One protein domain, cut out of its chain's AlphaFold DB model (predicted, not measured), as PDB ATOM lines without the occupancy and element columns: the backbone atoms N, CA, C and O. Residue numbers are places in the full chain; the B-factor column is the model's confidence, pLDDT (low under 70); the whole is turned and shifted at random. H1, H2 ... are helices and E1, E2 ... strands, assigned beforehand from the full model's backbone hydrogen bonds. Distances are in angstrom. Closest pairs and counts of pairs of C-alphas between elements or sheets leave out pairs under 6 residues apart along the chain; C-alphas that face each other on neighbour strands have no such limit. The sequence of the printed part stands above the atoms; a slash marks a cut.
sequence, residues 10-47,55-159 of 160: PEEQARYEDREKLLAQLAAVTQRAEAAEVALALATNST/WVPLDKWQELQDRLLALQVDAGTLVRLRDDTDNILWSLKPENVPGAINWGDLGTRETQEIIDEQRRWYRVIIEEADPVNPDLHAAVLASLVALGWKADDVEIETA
ATOM      1  N   PRO A  10     139.395 181.601 211.274       73.88
ATOM      2  CA  PRO A  10     140.149 180.698 212.148       73.88
ATOM      3  C   PRO A  10     139.304 180.076 213.275       73.88
ATOM      4  O   PRO A  10     139.497 178.918 213.631       73.88
ATOM      5  N   GLU A  11     138.320 180.808 213.813       64.75
ATOM      6  CA  GLU A  11     137.385 180.279 214.820       64.75
ATOM      7  C   GLU A  11     136.413 179.234 214.251       64.75
ATOM      8  O   GLU A  11     135.985 178.328 214.966       64.75
ATOM      9  N   GLU A  12     136.034 179.349 212.979       51.44
ATOM     10  CA  GLU A  12     135.189 178.363 212.304       51.44
ATOM     11  C   GLU A  12     135.989 177.113 211.940       51.44
ATOM     12  O   GLU A  12     135.502 176.011 212.184       51.44
ATOM     13  N   GLN A  13     137.219 177.271 211.445       54.34
ATOM     14  CA  GLN A  13     138.143 176.160 211.185       54.34
ATOM     15  C   GLN A  13     138.419 175.360 212.468       54.34
ATOM     16  O   GLN A  13     138.210 174.148 212.483       54.34
ATOM     17  N   ALA A  14     138.710 176.036 213.587       54.88
ATOM     18  CA  ALA A  14     138.913 175.391 214.889       54.88
ATOM     19  C   ALA A  14     137.688 174.582 215.364       54.88
ATOM     20  O   ALA A  14     137.831 173.516 215.958       54.88
ATOM     21  N   ARG A  15     136.461 175.040 215.068       45.31
ATOM     22  CA  ARG A  15     135.231 174.284 215.378       45.31
ATOM     23  C   ARG A  15     135.082 173.018 214.534       45.31
ATOM     24  O   ARG A  15     134.483 172.053 215.011       45.31
ATOM     25  N   TYR A  16     135.577 173.015 213.297       45.81
ATOM     26  CA  TYR A  16     135.596 171.815 212.458       45.81
ATOM     27  C   TYR A  16     136.668 170.827 212.920       45.81
ATOM     28  O   TYR A  16     136.353 169.647 213.052       45.81
ATOM     29  N   GLU A  17     137.861 171.301 213.275       48.09
ATOM     30  CA  GLU A  17     138.925 170.470 213.854       48.09
ATOM     31  C   GLU A  17     138.503 169.834 215.188       48.09
ATOM     32  O   GLU A  17     138.715 168.642 215.418       48.09
ATOM     33  N   ASP A  18     137.838 170.592 216.065       47.78
ATOM     34  CA  ASP A  18     137.280 170.062 217.313       47.78
ATOM     35  C   ASP A  18     136.177 169.033 217.051       47.78
ATOM     36  O   ASP A  18     136.083 168.018 217.746       47.78
ATOM     37  N   ARG A  19     135.349 169.251 216.024       47.84
ATOM     38  CA  ARG A  19     134.330 168.283 215.611       47.84
ATOM     39  C   ARG A  19     134.964 166.997 215.084       47.84
ATOM     40  O   ARG A  19     134.472 165.927 215.427       47.84
ATOM     41  N   GLU A  20     136.021 167.072 214.285       49.78
ATOM     42  CA  GLU A  20     136.739 165.896 213.784       49.78
ATOM     43  C   GLU A  20     137.417 165.121 214.912       49.78
ATOM     44  O   GLU A  20     137.231 163.910 215.005       49.78
ATOM     45  N   LYS A  21     138.067 165.810 215.859       52.69
ATOM     46  CA  LYS A  21     138.607 165.182 217.078       52.69
ATOM     47  C   LYS A  21     137.520 164.491 217.896       52.69
ATOM     48  O   LYS A  21     137.715 163.367 218.353       52.69
ATOM     49  N   LEU A  22     136.364 165.131 218.082       43.47
ATOM     50  CA  LEU A  22     135.228 164.535 218.793       43.47
ATOM     51  C   LEU A  22     134.657 163.326 218.047       43.47
ATOM     52  O   LEU A  22     134.281 162.345 218.686       43.47
ATOM     53  N   LEU A  23     134.610 163.366 216.714       46.34
ATOM     54  CA  LEU A  23     134.196 162.233 215.887       46.34
ATOM     55  C   LEU A  23     135.205 161.080 215.961       46.34
ATOM     56  O   LEU A  23     134.779 159.939 216.097       46.34
ATOM     57  N   ALA A  24     136.509 161.361 215.963       49.75
ATOM     58  CA  ALA A  24     137.564 160.360 216.131       49.75
ATOM     59  C   ALA A  24     137.532 159.730 217.535       49.75
ATOM     60  O   ALA A  24     137.586 158.508 217.683       49.75
ATOM     61  N   GLN A  25     137.346 160.544 218.580       47.94
ATOM     62  CA  GLN A  25     137.153 160.060 219.950       47.94
ATOM     63  C   GLN A  25     135.884 159.212 220.073       47.94
ATOM     64  O   GLN A  25     135.912 158.151 220.699       47.94
ATOM     65  N   LEU A  26     134.779 159.643 219.459       44.28
ATOM     66  CA  LEU A  26     133.526 158.893 219.443       44.28
ATOM     67  C   LEU A  26     133.680 157.578 218.675       44.28
ATOM     68  O   LEU A  26     133.206 156.555 219.156       44.28
ATOM     69  N   ALA A  27     134.376 157.575 217.539       53.50
ATOM     70  CA  ALA A  27     134.690 156.372 216.773       53.50
ATOM     71  C   ALA A  27     135.539 155.386 217.589       53.50
ATOM     72  O   ALA A  27     135.171 154.221 217.690       53.50
ATOM     73  N   ALA A  28     136.590 155.846 218.274       57.47
ATOM     74  CA  ALA A  28     137.410 154.996 219.140       57.47
ATOM     75  C   ALA A  28     136.622 154.429 220.338       57.47
ATOM     76  O   ALA A  28     136.794 153.268 220.719       57.47
ATOM     77  N   VAL A  29     135.730 155.226 220.937       53.78
ATOM     78  CA  VAL A  29     134.823 154.767 222.003       53.78
ATOM     79  C   VAL A  29     133.801 153.767 221.463       53.78
ATOM     80  O   VAL A  29     133.532 152.771 222.126       53.78
ATOM     81  N   THR A  30     133.279 153.993 220.259       63.44
ATOM     82  CA  THR A  30     132.293 153.117 219.609       63.44
ATOM     83  C   THR A  30     132.939 151.793 219.225       63.44
ATOM     84  O   THR A  30     132.396 150.748 219.550       63.44
ATOM     85  N   GLN A  31     134.154 151.807 218.681       62.59
ATOM     86  CA  GLN A  31     134.920 150.603 218.361       62.59
ATOM     87  C   GLN A  31     135.240 149.776 219.618       62.59
ATOM     88  O   GLN A  31     135.118 148.551 219.615       62.59
ATOM     89  N   ARG A  32     135.582 150.434 220.737       66.56
ATOM     90  CA  ARG A  32     135.751 149.771 222.043       66.56
ATOM     91  C   ARG A  32     134.436 149.229 222.601       66.56
ATOM     92  O   ARG A  32     134.443 148.149 223.183       66.56
ATOM     93  N   ALA A  33     133.334 149.959 222.440       64.50
ATOM     94  CA  ALA A  33     132.010 149.526 222.873       64.50
ATOM     95  C   ALA A  33     131.510 148.332 222.047       64.50
ATOM     96  O   ALA A  33     131.042 147.362 222.629       64.50
ATOM     97  N   GLU A  34     131.698 148.342 220.727       67.12
ATOM     98  CA  GLU A  34     131.376 147.233 219.825       67.12
ATOM     99  C   GLU A  34     132.232 146.001 220.122       67.12
ATOM    100  O   GLU A  34     131.704 144.897 220.250       67.12
ATOM    101  N   ALA A  35     133.544 146.169 220.316       63.50
ATOM    102  CA  ALA A  35     134.415 145.070 220.726       63.50
ATOM    103  C   ALA A  35     134.001 144.503 222.095       63.50
ATOM    104  O   ALA A  35     134.009 143.285 222.284       63.50
ATOM    105  N   ALA A  36     133.601 145.360 223.041       63.72
ATOM    106  CA  ALA A  36     133.100 144.945 224.347       63.72
ATOM    107  C   ALA A  36     131.732 144.247 224.259       63.72
ATOM    108  O   ALA A  36     131.532 143.254 224.953       63.72
ATOM    109  N   GLU A  37     130.814 144.700 223.402       69.88
ATOM    110  CA  GLU A  37     129.525 144.044 223.148       69.88
ATOM    111  C   GLU A  37     129.704 142.683 222.480       69.88
ATOM    112  O   GLU A  37     129.092 141.708 222.909       69.88
ATOM    113  N   VAL A  38     130.572 142.581 221.471       64.75
ATOM    114  CA  VAL A  38     130.891 141.310 220.806       64.75
ATOM    115  C   VAL A  38     131.570 140.355 221.789       64.75
ATOM    116  O   VAL A  38     131.179 139.192 221.885       64.75
ATOM    117  N   ALA A  39     132.531 140.836 222.584       63.38
ATOM    118  CA  ALA A  39     133.174 140.040 223.626       63.38
ATOM    119  C   ALA A  39     132.188 139.614 224.724       63.38
ATOM    120  O   ALA A  39     132.258 138.480 225.191       63.38
ATOM    121  N   LEU A  40     131.240 140.476 225.107       65.44
ATOM    122  CA  LEU A  40     130.173 140.155 226.052       65.44
ATOM    123  C   LEU A  40     129.188 139.145 225.458       65.44
ATOM    124  O   LEU A  40     128.791 138.221 226.161       65.44
ATOM    125  N   ALA A  41     128.823 139.256 224.180       63.88
ATOM    126  CA  ALA A  41     127.993 138.279 223.478       63.88
ATOM    127  C   ALA A  41     128.691 136.914 223.399       63.88
ATOM    128  O   ALA A  41     128.065 135.885 223.645       63.88
ATOM    129  N   LEU A  42     129.999 136.882 223.147       62.50
ATOM    130  CA  LEU A  42     130.785 135.651 223.219       62.50
ATOM    131  C   LEU A  42     130.847 135.120 224.667       62.50
ATOM    132  O   LEU A  42     130.572 133.950 224.924       62.50
ATOM    133  N   ALA A  43     131.124 135.973 225.651       60.69
ATOM    134  CA  ALA A  43     131.242 135.573 227.052       60.69
ATOM    135  C   ALA A  43     129.907 135.128 227.677       60.69
ATOM    136  O   ALA A  43     129.901 134.241 228.524       60.69
ATOM    137  N   THR A  44     128.770 135.689 227.265       58.84
ATOM    138  CA  THR A  44     127.432 135.314 227.765       58.84
ATOM    139  C   THR A  44     126.883 134.053 227.108       58.84
ATOM    140  O   THR A  44     126.129 133.328 227.753       58.84
ATOM    141  N   ASN A  45     127.306 133.737 225.881       58.31
ATOM    142  CA  ASN A  45     126.942 132.507 225.165       58.31
ATOM    143  C   ASN A  45     128.034 131.426 225.272       58.31
ATOM    144  O   ASN A  45     128.114 130.512 224.448       58.31
ATOM    145  N   SER A  46     128.902 131.548 226.278       48.00
ATOM    146  CA  SER A  46     130.082 130.714 226.448       48.00
ATOM    147  C   SER A  46     129.692 129.274 226.786       48.00
ATOM    148  O   SER A  46     129.448 128.909 227.931       48.00
ATOM    149  N   THR A  47     129.631 128.466 225.727       48.00
ATOM    150  CA  THR A  47     129.866 127.019 225.588       48.00
ATOM    151  C   THR A  47     128.751 126.433 224.719       48.00
ATOM    152  O   THR A  47     127.607 126.361 225.180       48.00
ATOM    153  N   TRP A  55     120.874 130.200 223.005       53.97
ATOM    154  CA  TRP A  55     121.539 129.437 221.957       53.97
ATOM    155  C   TRP A  55     121.879 130.382 220.810       53.97
ATOM    156  O   TRP A  55     120.979 130.944 220.181       53.97
ATOM    157  N   VAL A  56     123.170 130.556 220.542       56.06
ATOM    158  CA  VAL A  56     123.649 131.242 219.342       56.06
ATOM    159  C   VAL A  56     124.014 130.183 218.300       56.06
ATOM    160  O   VAL A  56     124.777 129.268 218.617       56.06
ATOM    161  N   PRO A  57     123.473 130.277 217.074       63.50
ATOM    162  CA  PRO A  57     123.902 129.452 215.951       63.50
ATOM    163  C   PRO A  57     125.432 129.492 215.751       63.50
ATOM    164  O   PRO A  57     126.050 130.541 215.920       63.50
ATOM    165  N   LEU A  58     126.055 128.363 215.395       61.91
ATOM    166  CA  LEU A  58     127.518 128.255 215.254       61.91
ATOM    167  C   LEU A  58     128.097 129.225 214.207       61.91
ATOM    168  O   LEU A  58     129.178 129.769 214.402       61.91
ATOM    169  N   ASP A  59     127.366 129.465 213.125       63.66
ATOM    170  CA  ASP A  59     127.669 130.454 212.087       63.66
ATOM    171  C   ASP A  59     127.724 131.876 212.654       63.66
ATOM    172  O   ASP A  59     128.699 132.589 212.429       63.66
ATOM    173  N   LYS A  60     126.743 132.256 213.481       62.06
ATOM    174  CA  LYS A  60     126.749 133.555 214.170       62.06
ATOM    175  C   LYS A  60     127.872 133.669 215.193       62.06
ATOM    176  O   LYS A  60     128.412 134.750 215.403       62.06
ATOM    177  N   TRP A  61     128.221 132.566 215.848       63.75
ATOM    178  CA  TRP A  61     129.351 132.534 216.771       63.75
ATOM    179  C   TRP A  61     130.683 132.755 216.043       63.75
ATOM    180  O   TRP A  61     131.502 133.549 216.502       63.75
ATOM    181  N   GLN A  62     130.877 132.103 214.893       66.44
ATOM    182  CA  GLN A  62     132.059 132.299 214.056       66.44
ATOM    183  C   GLN A  62     132.134 133.734 213.520       66.44
ATOM    184  O   GLN A  62     133.176 134.368 213.632       66.44
ATOM    185  N   GLU A  63     131.014 134.285 213.043       70.25
ATOM    186  CA  GLU A  63     130.931 135.677 212.582       70.25
ATOM    187  C   GLU A  63     131.361 136.671 213.676       70.25
ATOM    188  O   GLU A  63     132.135 137.593 213.420       70.25
ATOM    189  N   LEU A  64     130.906 136.477 214.919       66.19
ATOM    190  CA  LEU A  64     131.299 137.322 216.050       66.19
ATOM    191  C   LEU A  64     132.794 137.194 216.384       66.19
ATOM    192  O   LEU A  64     133.425 138.197 216.717       66.19
ATOM    193  N   GLN A  65     133.371 135.993 216.283       64.44
ATOM    194  CA  GLN A  65     134.811 135.796 216.471       64.44
ATOM    195  C   GLN A  65     135.630 136.494 215.384       64.44
ATOM    196  O   GLN A  65     136.596 137.183 215.709       64.44
ATOM    197  N   ASP A  66     135.219 136.372 214.124       69.62
ATOM    198  CA  ASP A  66     135.901 136.999 212.992       69.62
ATOM    199  C   ASP A  66     135.826 138.532 213.093       69.62
ATOM    200  O   ASP A  66     136.826 139.220 212.887       69.62
ATOM    201  N   ARG A  67     134.671 139.077 213.505       67.31
ATOM    202  CA  ARG A  67     134.496 140.515 213.773       67.31
ATOM    203  C   ARG A  67     135.377 141.004 214.919       67.31
ATOM    204  O   ARG A  67     135.998 142.055 214.791       67.31
ATOM    205  N   LEU A  68     135.457 140.259 216.025       66.88
ATOM    206  CA  LEU A  68     136.329 140.617 217.147       66.88
ATOM    207  C   LEU A  68     137.805 140.611 216.730       66.88
ATOM    208  O   LEU A  68     138.547 141.525 217.084       66.88
ATOM    209  N   LEU A  69     138.222 139.594 215.971       63.94
ATOM    210  CA  LEU A  69     139.590 139.472 215.479       63.94
ATOM    211  C   LEU A  69     139.944 140.616 214.522       63.94
ATOM    212  O   LEU A  69     141.010 141.204 214.671       63.94
ATOM    213  N   ALA A  70     139.046 140.968 213.596       62.91
ATOM    214  CA  ALA A  70     139.230 142.105 212.697       62.91
ATOM    215  C   ALA A  70     139.430 143.412 213.484       62.91
ATOM    216  O   ALA A  70     140.442 144.081 213.307       62.91
ATOM    217  N   LEU A  71     138.551 143.704 214.450       64.62
ATOM    218  CA  LEU A  71     138.668 144.894 215.302       64.62
ATOM    219  C   LEU A  71     139.983 144.933 216.109       64.62
ATOM    220  O   LEU A  71     140.559 146.001 216.311       64.62
ATOM    221  N   GLN A  72     140.477 143.780 216.571       60.19
ATOM    222  CA  GLN A  72     141.757 143.685 217.284       60.19
ATOM    223  C   GLN A  72     142.968 143.892 216.364       60.19
ATOM    224  O   GLN A  72     143.922 144.568 216.756       60.19
ATOM    225  N   VAL A  73     142.941 143.327 215.153       60.38
ATOM    226  CA  VAL A  73     143.985 143.522 214.134       60.38
ATOM    227  C   VAL A  73     144.050 144.988 213.708       60.38
ATOM    228  O   VAL A  73     145.144 145.535 213.573       60.38
ATOM    229  N   ASP A  74     142.904 145.651 213.584       62.94
ATOM    230  CA  ASP A  74     142.807 147.051 213.166       62.94
ATOM    231  C   ASP A  74     143.414 147.998 214.212       62.94
ATOM    232  O   ASP A  74     144.250 148.844 213.885       62.94
ATOM    233  N   ALA A  75     143.111 147.778 215.497       62.12
ATOM    234  CA  ALA A  75     143.740 148.515 216.594       62.12
ATOM    235  C   ALA A  75     145.262 148.278 216.663       62.12
ATOM    236  O   ALA A  75     146.025 149.212 216.915       62.12
ATOM    237  N   GLY A  76     145.723 147.047 216.410       76.81
ATOM    238  CA  GLY A  76     147.152 146.733 216.327       76.81
ATOM    239  C   GLY A  76     147.844 147.380 215.123       76.81
ATOM    240  O   GLY A  76     149.019 147.732 215.208       76.81
ATOM    241  N   THR A  77     147.117 147.577 214.022       85.50
ATOM    242  CA  THR A  77     147.642 148.167 212.786       85.50
ATOM    243  C   THR A  77     147.909 149.660 212.953       85.50
ATOM    244  O   THR A  77     148.996 150.110 212.602       85.50
ATOM    245  N   LEU A  78     146.991 150.415 213.566       85.56
ATOM    246  CA  LEU A  78     147.198 151.847 213.840       85.56
ATOM    247  C   LEU A  78     148.351 152.094 214.821       85.56
ATOM    248  O   LEU A  78     149.183 152.970 214.595       85.56
ATOM    249  N   VAL A  79     148.449 151.281 215.880       86.31
ATOM    250  CA  VAL A  79     149.570 151.363 216.833       86.31
ATOM    251  C   VAL A  79     150.893 151.073 216.130       86.31
ATOM    252  O   VAL A  79     151.836 151.844 216.269       86.31
ATOM    253  N   ARG A  80     150.948 150.013 215.315       90.31
ATOM    254  CA  ARG A  80     152.145 149.694 214.536       90.31
ATOM    255  C   ARG A  80     152.513 150.821 213.571       90.31
ATOM    256  O   ARG A  80     153.687 151.144 213.464       90.31
ATOM    257  N   LEU A  81     151.540 151.408 212.875       92.31
ATOM    258  CA  LEU A  81     151.784 152.501 211.932       92.31
ATOM    259  C   LEU A  81     152.405 153.712 212.628       92.31
ATOM    260  O   LEU A  81     153.353 154.302 212.111       92.31
ATOM    261  N   ARG A  82     151.889 154.055 213.812       92.00
ATOM    262  CA  ARG A  82     152.444 155.114 214.651       92.00
ATOM    263  C   ARG A  82     153.882 154.799 215.057       92.00
ATOM    264  O   ARG A  82     154.761 155.612 214.805       92.00
ATOM    265  N   ASP A  83     154.115 153.626 215.642       89.81
ATOM    266  CA  ASP A  83     155.439 153.234 216.134       89.81
ATOM    267  C   ASP A  83     156.466 153.169 214.991       89.81
ATOM    268  O   ASP A  83     157.592 153.645 215.131       89.81
ATOM    269  N   ASP A  84     156.085 152.605 213.841       93.31
ATOM    270  CA  ASP A  84     156.928 152.554 212.643       93.31
ATOM    271  C   ASP A  84     157.258 153.979 212.160       93.31
ATOM    272  O   ASP A  84     158.420 154.271 211.875       93.31
ATOM    273  N   THR A  85     156.272 154.884 212.125       92.56
ATOM    274  CA  THR A  85     156.477 156.284 211.710       92.56
ATOM    275  C   THR A  85     157.383 157.040 212.682       92.56
ATOM    276  O   THR A  85     158.336 157.678 212.235       92.56
ATOM    277  N   ASP A  86     157.156 156.941 213.993       90.44
ATOM    278  CA  ASP A  86     157.993 157.595 215.009       90.44
ATOM    279  C   ASP A  86     159.446 157.111 214.926       90.44
ATOM    280  O   ASP A  86     160.378 157.915 214.895       90.44
ATOM    281  N   ASN A  87     159.653 155.799 214.782       89.69
ATOM    282  CA  ASN A  87     160.989 155.234 214.603       89.69
ATOM    283  C   ASN A  87     161.675 155.745 213.327       89.69
ATOM    284  O   ASN A  87     162.883 156.002 213.336       89.69
ATOM    285  N   ILE A  88     160.924 155.905 212.232       90.88
ATOM    286  CA  ILE A  88     161.442 156.497 210.996       90.88
ATOM    287  C   ILE A  88     161.854 157.943 211.253       90.88
ATOM    288  O   ILE A  88     163.003 158.283 210.972       90.88
ATOM    289  N   LEU A  89     160.972 158.767 211.823       88.94
ATOM    290  CA  LEU A  89     161.238 160.177 212.114       88.94
ATOM    291  C   LEU A  89     162.490 160.351 212.980       88.94
ATOM    292  O   LEU A  89     163.351 161.162 212.646       88.94
ATOM    293  N   TRP A  90     162.663 159.521 214.012       87.62
ATOM    294  CA  TRP A  90     163.862 159.527 214.860       87.62
ATOM    295  C   TRP A  90     165.137 159.063 214.146       87.62
ATOM    296  O   TRP A  90     166.244 159.395 214.575       87.62
ATOM    297  N   SER A  91     165.008 158.278 213.077       86.69
ATOM    298  CA  SER A  91     166.141 157.805 212.273       86.69
ATOM    299  C   SER A  91     166.546 158.772 211.155       86.69
ATOM    300  O   SER A  91     167.681 158.711 210.666       86.69
ATOM    301  N   LEU A  92     165.634 159.659 210.742       86.00
ATOM    302  CA  LEU A  92     165.897 160.675 209.733       86.00
ATOM    303  C   LEU A  92     166.881 161.717 210.267       86.00
ATOM    304  O   LEU A  92     167.032 161.941 211.467       86.00
ATOM    305  N   LYS A  93     167.588 162.359 209.338       80.50
ATOM    306  CA  LYS A  93     168.552 163.407 209.663       80.50
ATOM    307  C   LYS A  93     168.223 164.688 208.904       80.50
ATOM    308  O   LYS A  93     167.880 164.587 207.724       80.50
ATOM    309  N   PRO A  94     168.470 165.867 209.506       78.38
ATOM    310  CA  PRO A  94     168.287 167.163 208.848       78.38
ATOM    311  C   PRO A  94     168.975 167.285 207.489       78.38
ATOM    312  O   PRO A  94     168.445 167.886 206.563       78.38
ATOM    313  N   GLU A  95     170.149 166.673 207.353       80.12
ATOM    314  CA  GLU A  95     170.942 166.668 206.118       80.12
ATOM    315  C   GLU A  95     170.290 165.905 204.951       80.12
ATOM    316  O   GLU A  95     170.660 166.136 203.802       80.12
ATOM    317  N   ASN A  96     169.315 165.033 205.228       74.50
ATOM    318  CA  ASN A  96     168.679 164.164 204.236       74.50
ATOM    319  C   ASN A  96     167.266 164.615 203.834       74.50
ATOM    320  O   ASN A  96     166.730 164.086 202.864       74.50
ATOM    321  N   VAL A  97     166.661 165.558 204.565       77.62
ATOM    322  CA  VAL A  97     165.292 166.031 204.316       77.62
ATOM    323  C   VAL A  97     165.259 167.559 204.404       77.62
ATOM    324  O   VAL A  97     165.129 168.125 205.494       77.62
ATOM    325  N   PRO A  98     165.409 168.254 203.267       71.94
ATOM    326  CA  PRO A  98     165.286 169.704 203.215       71.94
ATOM    327  C   PRO A  98     163.913 170.175 203.723       71.94
ATOM    328  O   PRO A  98     162.904 169.490 203.583       71.94
ATOM    329  N   GLY A  99     163.865 171.360 204.335       63.97
ATOM    330  CA  GLY A  99     162.605 172.015 204.716       63.97
ATOM    331  C   GLY A  99     161.901 171.464 205.958       63.97
ATOM    332  O   GLY A  99     160.919 172.053 206.394       63.97
ATOM    333  N   ALA A 100     162.375 170.370 206.563       65.69
ATOM    334  CA  ALA A 100     161.859 169.940 207.858       65.69
ATOM    335  C   ALA A 100     162.506 170.801 208.949       65.69
ATOM    336  O   ALA A 100     163.720 171.033 208.965       65.69
ATOM    337  N   ILE A 101     161.661 171.321 209.823       61.66
ATOM    338  CA  ILE A 101     161.993 172.231 210.918       61.66
ATOM    339  C   ILE A 101     161.667 171.518 212.236       61.66
ATOM    340  O   ILE A 101     161.030 170.476 212.217       61.66
ATOM    341  N   ASN A 102     162.197 172.001 213.363       69.75
ATOM    342  CA  ASN A 102     161.910 171.438 214.695       69.75
ATOM    343  C   ASN A 102     162.175 169.925 214.864       69.75
ATOM    344  O   ASN A 102     161.477 169.221 215.580       69.75
ATOM    345  N   TRP A 103     163.282 169.440 214.297       73.56
ATOM    346  CA  TRP A 103     163.748 168.045 214.366       73.56
ATOM    347  C   TRP A 103     163.784 167.377 215.750       73.56
ATOM    348  O   TRP A 103     163.809 166.154 215.820       73.56
ATOM    349  N   GLY A 104     163.850 168.152 216.835       66.12
ATOM    350  CA  GLY A 104     163.820 167.617 218.200       66.12
ATOM    351  C   GLY A 104     162.433 167.152 218.652       66.12
ATOM    352  O   GLY A 104     162.361 166.286 219.518       66.12
ATOM    353  N   ASP A 105     161.380 167.692 218.035       74.81
ATOM    354  CA  ASP A 105     159.982 167.494 218.423       74.81
ATOM    355  C   ASP A 105     159.145 166.851 217.296       74.81
ATOM    356  O   ASP A 105     157.948 166.635 217.466       74.81
ATOM    357  N   LEU A 106     159.772 166.485 216.167       81.38
ATOM    358  CA  LEU A 106     159.107 165.737 215.097       81.38
ATOM    359  C   LEU A 106     158.588 164.398 215.622       81.38
ATOM    360  O   LEU A 106     159.345 163.560 216.124       81.38
ATOM    361  N   GLY A 107     157.296 164.174 215.423       84.81
ATOM    362  CA  GLY A 107     156.634 162.954 215.849       84.81
ATOM    363  C   GLY A 107     155.267 162.777 215.212       84.81
ATOM    364  O   GLY A 107     154.682 163.690 214.626       84.81
ATOM    365  N   THR A 108     154.755 161.565 215.347       89.50
ATOM    366  CA  THR A 108     153.405 161.206 214.941       89.50
ATOM    367  C   THR A 108     152.424 161.731 215.974       89.50
ATOM    368  O   THR A 108     152.353 161.238 217.106       89.50
ATOM    369  N   ARG A 109     151.615 162.707 215.569       86.69
ATOM    370  CA  ARG A 109     150.531 163.242 216.393       86.69
ATOM    371  C   ARG A 109     149.351 162.291 216.425       86.69
ATOM    372  O   ARG A 109     148.796 162.013 217.489       86.69
ATOM    373  N   GLU A 110     148.974 161.779 215.260       86.38
ATOM    374  CA  GLU A 110     147.785 160.953 215.115       86.38
ATOM    375  C   GLU A 110     147.921 159.958 213.960       86.38
ATOM    376  O   GLU A 110     148.554 160.231 212.943       86.38
ATOM    377  N   THR A 111     147.302 158.789 214.129       89.75
ATOM    378  CA  THR A 111     147.065 157.836 213.044       89.75
ATOM    379  C   THR A 111     145.576 157.564 212.967       89.75
ATOM    380  O   THR A 111     144.921 157.346 213.989       89.75
ATOM    381  N   GLN A 112     145.040 157.599 211.757       88.38
ATOM    382  CA  GLN A 112     143.621 157.437 211.498       88.38
ATOM    383  C   GLN A 112     143.411 156.338 210.476       88.38
ATOM    384  O   GLN A 112     144.182 156.168 209.531       88.38
ATOM    385  N   GLU A 113     142.326 155.608 210.660       88.12
ATOM    386  CA  GLU A 113     141.774 154.769 209.619       88.12
ATOM    387  C   GLU A 113     140.699 155.551 208.877       88.12
ATOM    388  O   GLU A 113     139.744 156.039 209.484       88.12
ATOM    389  N   ILE A 114     140.856 155.647 207.561       86.94
ATOM    390  CA  ILE A 114     139.903 156.305 206.683       86.94
ATOM    391  C   ILE A 114     139.221 155.241 205.828       86.94
ATOM    392  O   ILE A 114     139.867 154.403 205.193       86.94
ATOM    393  N   ILE A 115     137.893 155.273 205.830       85.69
ATOM    394  CA  ILE A 115     137.051 154.364 205.057       85.69
ATOM    395  C   ILE A 115     136.070 155.218 204.267       85.69
ATOM    396  O   ILE A 115     135.301 155.985 204.849       85.69
ATOM    397  N   ASP A 116     136.081 155.058 202.949       86.69
ATOM    398  CA  ASP A 116     135.047 155.588 202.067       86.69
ATOM    399  C   ASP A 116     134.369 154.454 201.275       86.69
ATOM    400  O   ASP A 116     134.577 153.266 201.529       86.69
ATOM    401  N   GLU A 117     133.503 154.813 200.326       83.88
ATOM    402  CA  GLU A 117     132.772 153.844 199.500       83.88
ATOM    403  C   GLU A 117     133.674 153.036 198.545       83.88
ATOM    404  O   GLU A 117     133.233 152.033 197.983       83.88
ATOM    405  N   GLN A 118     134.915 153.474 198.322       83.38
ATOM    406  CA  GLN A 118     135.811 152.979 197.278       83.38
ATOM    407  C   GLN A 118     137.010 152.223 197.850       83.38
ATOM    408  O   GLN A 118     137.489 151.277 197.220       83.38
ATOM    409  N   ARG A 119     137.511 152.632 199.018       83.75
ATOM    410  CA  ARG A 119     138.697 152.045 199.637       83.75
ATOM    411  C   ARG A 119     138.789 152.324 201.139       83.75
ATOM    412  O   ARG A 119     138.128 153.191 201.702       83.75
ATOM    413  N   ARG A 120     139.691 151.576 201.766       84.69
ATOM    414  CA  ARG A 120     140.147 151.745 203.144       84.69
ATOM    415  C   ARG A 120     141.647 152.015 203.115       84.69
ATOM    416  O   ARG A 120     142.365 151.290 202.432       84.69
ATOM    417  N   TRP A 121     142.097 153.045 203.818       91.88
ATOM    418  CA  TRP A 121     143.508 153.415 203.921       91.88
ATOM    419  C   TRP A 121     143.795 154.038 205.283       91.88
ATOM    420  O   TRP A 121     142.885 154.337 206.056       91.88
ATOM    421  N   TYR A 122     145.073 154.228 205.578       92.06
ATOM    422  CA  TYR A 122     145.533 154.804 206.825       92.06
ATOM    423  C   TYR A 122     146.140 156.173 206.576       92.06
ATOM    424  O   TYR A 122     146.902 156.355 205.630       92.06
ATOM    425  N   ARG A 123     145.827 157.130 207.441       91.88
ATOM    426  CA  ARG A 123     146.435 158.454 207.432       91.88
ATOM    427  C   ARG A 123     147.327 158.623 208.649       91.88
ATOM    428  O   ARG A 123     146.932 158.265 209.757       91.88
ATOM    429  N   VAL A 124     148.508 159.187 208.442       91.44
ATOM    430  CA  VAL A 124     149.458 159.535 209.498       91.44
ATOM    431  C   VAL A 124     149.671 161.036 209.489       91.44
ATOM    432  O   VAL A 124     150.050 161.590 208.460       91.44
ATOM    433  N   ILE A 125     149.436 161.676 210.631       89.88
ATOM    434  CA  ILE A 125     149.629 163.113 210.818       89.88
ATOM    435  C   ILE A 125     150.924 163.321 211.606       89.88
ATOM    436  O   ILE A 125     151.041 162.881 212.754       89.88
ATOM    437  N   ILE A 126     151.889 163.988 210.979       88.50
ATOM    438  CA  ILE A 126     153.189 164.350 211.554       88.50
ATOM    439  C   ILE A 126     153.124 165.815 211.992       88.50
ATOM    440  O   ILE A 126     152.783 166.679 211.189       88.50
ATOM    441  N   GLU A 127     153.439 166.087 213.255       80.25
ATOM    442  CA  GLU A 127     153.406 167.427 213.861       80.25
ATOM    443  C   GLU A 127     154.793 168.090 213.857       80.25
ATOM    444  O   GLU A 127     155.802 167.409 213.651       80.25
ATOM    445  N   GLU A 128     154.833 169.416 214.052       67.06
ATOM    446  CA  GLU A 128     156.042 170.260 214.017       67.06
ATOM    447  C   GLU A 128     156.775 170.255 212.659       67.06
ATOM    448  O   GLU A 128     157.958 170.593 212.556       67.06
ATOM    449  N   ALA A 129     156.069 169.897 211.584       63.25
ATOM    450  CA  ALA A 129     156.591 169.887 210.224       63.25
ATOM    451  C   ALA A 129     155.954 171.001 209.381       63.25
ATOM    452  O   ALA A 129     154.793 171.355 209.564       63.25
ATOM    453  N   ASP A 130     156.696 171.523 208.394       69.75
ATOM    454  CA  ASP A 130     156.102 172.409 207.388       69.75
ATOM    455  C   ASP A 130     154.932 171.661 206.685       69.75
ATOM    456  O   ASP A 130     155.149 170.557 206.160       69.75
ATOM    457  N   PRO A 131     153.700 172.218 206.667       65.19
ATOM    458  CA  PRO A 131     152.506 171.611 206.069       65.19
ATOM    459  C   PRO A 131     152.658 171.270 204.587       65.19
ATOM    460  O   PRO A 131     151.839 170.554 204.015       65.19
ATOM    461  N   VAL A 132     153.699 171.797 203.939       67.19
ATOM    462  CA  VAL A 132     154.025 171.518 202.544       67.19
ATOM    463  C   VAL A 132     155.484 171.073 202.434       67.19
ATOM    464  O   VAL A 132     156.252 171.618 201.642       67.19
ATOM    465  N   ASN A 133     155.881 170.058 203.213       78.31
ATOM    466  CA  ASN A 133     157.174 169.395 203.042       78.31
ATOM    467  C   ASN A 133     157.060 168.085 202.231       78.31
ATOM    468  O   ASN A 133     156.905 167.003 202.810       78.31
ATOM    469  N   PRO A 134     157.180 168.145 200.889       82.44
ATOM    470  CA  PRO A 134     157.122 166.954 200.048       82.44
ATOM    471  C   PRO A 134     158.302 165.998 200.273       82.44
ATOM    472  O   PRO A 134     158.144 164.795 200.070       82.44
ATOM    473  N   ASP A 135     159.461 166.499 200.710       85.88
ATOM    474  CA  ASP A 135     160.650 165.675 200.937       85.88
ATOM    475  C   ASP A 135     160.486 164.812 202.194       85.88
ATOM    476  O   ASP A 135     160.831 163.629 202.185       85.88
ATOM    477  N   LEU A 136     159.895 165.371 203.258       85.62
ATOM    478  CA  LEU A 136     159.575 164.626 204.477       85.62
ATOM    479  C   LEU A 136     158.514 163.561 204.203       85.62
ATOM    480  O   LEU A 136     158.694 162.409 204.595       85.62
ATOM    481  N   HIS A 137     157.456 163.917 203.468       88.88
ATOM    482  CA  HIS A 137     156.442 162.958 203.032       88.88
ATOM    483  C   HIS A 137     157.092 161.805 202.254       88.88
ATOM    484  O   HIS A 137     156.927 160.639 202.618       88.88
ATOM    485  N   ALA A 138     157.886 162.111 201.227       88.69
ATOM    486  CA  ALA A 138     158.537 161.094 200.411       88.69
ATOM    487  C   ALA A 138     159.471 160.191 201.235       88.69
ATOM    488  O   ALA A 138     159.459 158.972 201.052       88.69
ATOM    489  N   ALA A 139     160.246 160.761 202.162       89.62
ATOM    490  CA  ALA A 139     161.164 160.013 203.016       89.62
ATOM    491  C   ALA A 139     160.429 159.060 203.973       89.62
ATOM    492  O   ALA A 139     160.821 157.895 204.112       89.62
ATOM    493  N   VAL A 140     159.347 159.529 204.602       90.81
ATOM    494  CA  VAL A 140     158.536 158.718 205.517       90.81
ATOM    495  C   VAL A 140     157.807 157.615 204.757       90.81
ATOM    496  O   VAL A 140     157.924 156.446 205.124       90.81
ATOM    497  N   LEU A 141     157.138 157.945 203.648       93.25
ATOM    498  CA  LEU A 141     156.412 156.967 202.839       93.25
ATOM    499  C   LEU A 141     157.346 155.887 202.279       93.25
ATOM    500  O   LEU A 141     157.040 154.701 202.374       93.25
ATOM    501  N   ALA A 142     158.513 156.266 201.745       92.00
ATOM    502  CA  ALA A 142     159.492 155.303 201.241       92.00
ATOM    503  C   ALA A 142     159.991 154.353 202.343       92.00
ATOM    504  O   ALA A 142     160.166 153.156 202.103       92.00
ATOM    505  N   SER A 143     160.182 154.871 203.557       92.44
ATOM    506  CA  SER A 143     160.628 154.078 204.703       92.44
ATOM    507  C   SER A 143     159.530 153.138 205.212       92.44
ATOM    508  O   SER A 143     159.806 151.969 205.480       92.44
ATOM    509  N   LEU A 144     158.271 153.586 205.255       92.75
ATOM    510  CA  LEU A 144     157.126 152.726 205.573       92.75
ATOM    511  C   LEU A 144     156.966 151.608 204.533       92.75
ATOM    512  O   LEU A 144     156.776 150.445 204.893       92.75
ATOM    513  N   VAL A 145     157.127 151.917 203.243       93.75
ATOM    514  CA  VAL A 145     157.110 150.899 202.180       93.75
ATOM    515  C   VAL A 145     158.224 149.869 202.373       93.75
ATOM    516  O   VAL A 145     157.988 148.670 202.212       93.75
ATOM    517  N   ALA A 146     159.420 150.293 202.792       91.25
ATOM    518  CA  ALA A 146     160.516 149.377 203.113       91.25
ATOM    519  C   ALA A 146     160.211 148.454 204.313       91.25
ATOM    520  O   ALA A 146     160.726 147.336 204.367       91.25
ATOM    521  N   LEU A 147     159.342 148.878 205.238       90.56
ATOM    522  CA  LEU A 147     158.831 148.072 206.358       90.56
ATOM    523  C   LEU A 147     157.632 147.176 205.981       90.56
ATOM    524  O   LEU A 147     157.121 146.428 206.821       90.56
ATOM    525  N   GLY A 148     157.203 147.211 204.716       91.06
ATOM    526  CA  GLY A 148     156.152 146.356 204.163       91.06
ATOM    527  C   GLY A 148     154.760 146.989 204.100       91.06
ATOM    528  O   GLY A 148     153.804 146.285 203.773       91.06
ATOM    529  N   TRP A 149     154.628 148.286 204.388       92.25
ATOM    530  CA  TRP A 149     153.392 149.026 204.124       92.25
ATOM    531  C   TRP A 149     153.184 149.204 202.614       92.25
ATOM    532  O   TRP A 149     154.144 149.296 201.847       92.25
ATOM    533  N   LYS A 150     151.931 149.253 202.151       91.12
ATOM    534  CA  LYS A 150     151.653 149.572 200.744       91.12
ATOM    535  C   LYS A 150     151.499 151.075 200.586       91.12
ATOM    536  O   LYS A 150     150.759 151.689 201.344       91.12
ATOM    537  N   ALA A 151     152.144 151.639 199.567       88.81
ATOM    538  CA  ALA A 151     152.085 153.074 199.298       88.81
ATOM    539  C   ALA A 151     150.645 153.578 199.081       88.81
ATOM    540  O   ALA A 151     150.298 154.644 199.564       88.81
ATOM    541  N   ASP A 152     149.798 152.787 198.413       90.19
ATOM    542  CA  ASP A 152     148.404 153.165 198.135       90.19
ATOM    543  C   ASP A 152     147.488 153.100 199.372       90.19
ATOM    544  O   ASP A 152     146.400 153.683 199.361       90.19
ATOM    545  N   ASP A 153     147.931 152.399 200.423       90.94
ATOM    546  CA  ASP A 153     147.183 152.185 201.666       90.94
ATOM    547  C   ASP A 153     147.594 153.192 202.761       90.94
ATOM    548  O   ASP A 153     147.024 153.153 203.851       90.94
ATOM    549  N   VAL A 154     148.572 154.075 202.509       92.25
ATOM    550  CA  VAL A 154     149.088 155.046 203.487       92.25
ATOM    551  C   VAL A 154     149.115 156.457 202.899       92.25
ATOM    552  O   VAL A 154     149.680 156.703 201.840       92.25
ATOM    553  N   GLU A 155     148.543 157.401 203.633       92.69
ATOM    554  CA  GLU A 155     148.568 158.835 203.360       92.69
ATOM    555  C   GLU A 155     149.351 159.543 204.474       92.69
ATOM    556  O   GLU A 155     149.099 159.299 205.654       92.69
ATOM    557  N   ILE A 156     150.296 160.418 204.115       90.88
ATOM    558  CA  ILE A 156     151.027 161.246 205.081       90.88
ATOM    559  C   ILE A 156     150.520 162.682 204.991       90.88
ATOM    560  O   ILE A 156     150.466 163.268 203.909       90.88
ATOM    561  N   GLU A 157     150.204 163.246 206.146       88.56
ATOM    562  CA  GLU A 157     149.828 164.638 206.337       88.56
ATOM    563  C   GLU A 157     150.838 165.284 207.294       88.56
ATOM    564  O   GLU A 157     151.220 164.682 208.299       88.56
ATOM    565  N   THR A 158     151.309 166.492 206.980       83.19
ATOM    566  CA  THR A 158     152.159 167.282 207.881       83.19
ATOM    567  C   THR A 158     151.373 168.470 208.418       83.19
ATOM    568  O   THR A 158     150.631 169.122 207.684       83.19
ATOM    569  N   ALA A 159     151.532 168.748 209.707       76.94
ATOM    570  CA  ALA A 159     150.866 169.834 210.407       76.94
ATOM    571  C   ALA A 159     151.863 170.605 211.284       76.94
ATOM    572  O   ALA A 159     152.854 170.037 211.755       76.94
TER     573      ALA A 159
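This is residues 10 to 47 and 55 to 159 of the 160 residues of an uncharacterized protein of Desulfurellales bacterium (UniProt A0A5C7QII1). Two long helices, H1 and H2, make a V, and residues 10 to 23 of H1 stick out; residues 74 to 90 of H2, with H3, cover one face of a small mixed sheet, E1 E2 E3, in two layers. The printed part, 143 residues with H1 H2 E1 E2 H3 E3 along it, is mixed in class and loose, radius of gyration of the C-alphas 18.9 A, spanning 63 by 40 by 30 A.

From C-alpha 10 at (140.149, 180.698, 212.148), H1 runs 49.7 A to residue 44. H2, residues 58 to 91, is 48.7 A long. Then find E1 at 107 to 115, E2 at 120 to 127, H3 at 134 to 146 and E3 at 154 to 158, ending at (152.159, 167.282, 207.881).

H1 touches H2, closest C-alphas Ala 35 and Leu 68, 6.0 A, opposite ways at a steep tilt of 43 degrees. H2 and H3 touch, closest C-alphas Ile 88 and Val 140, 6.6 A. Within hydrogen-bond range are N 112 and O 123, 2.8 A, in the antiparallel hairpin E1 and E2, and N 124 and O 155, 2.9 A, between parallel E2 and E3. In H1, H2 and H3 every O i to N i+4 pair is within range.

Residues 48 to 54 are not printed; C-alphas 47 and 55 are 9.4 A apart. H2 to E1 is a long link. Look for pLDDT under 70 in 67 residues, among them 11 to 47.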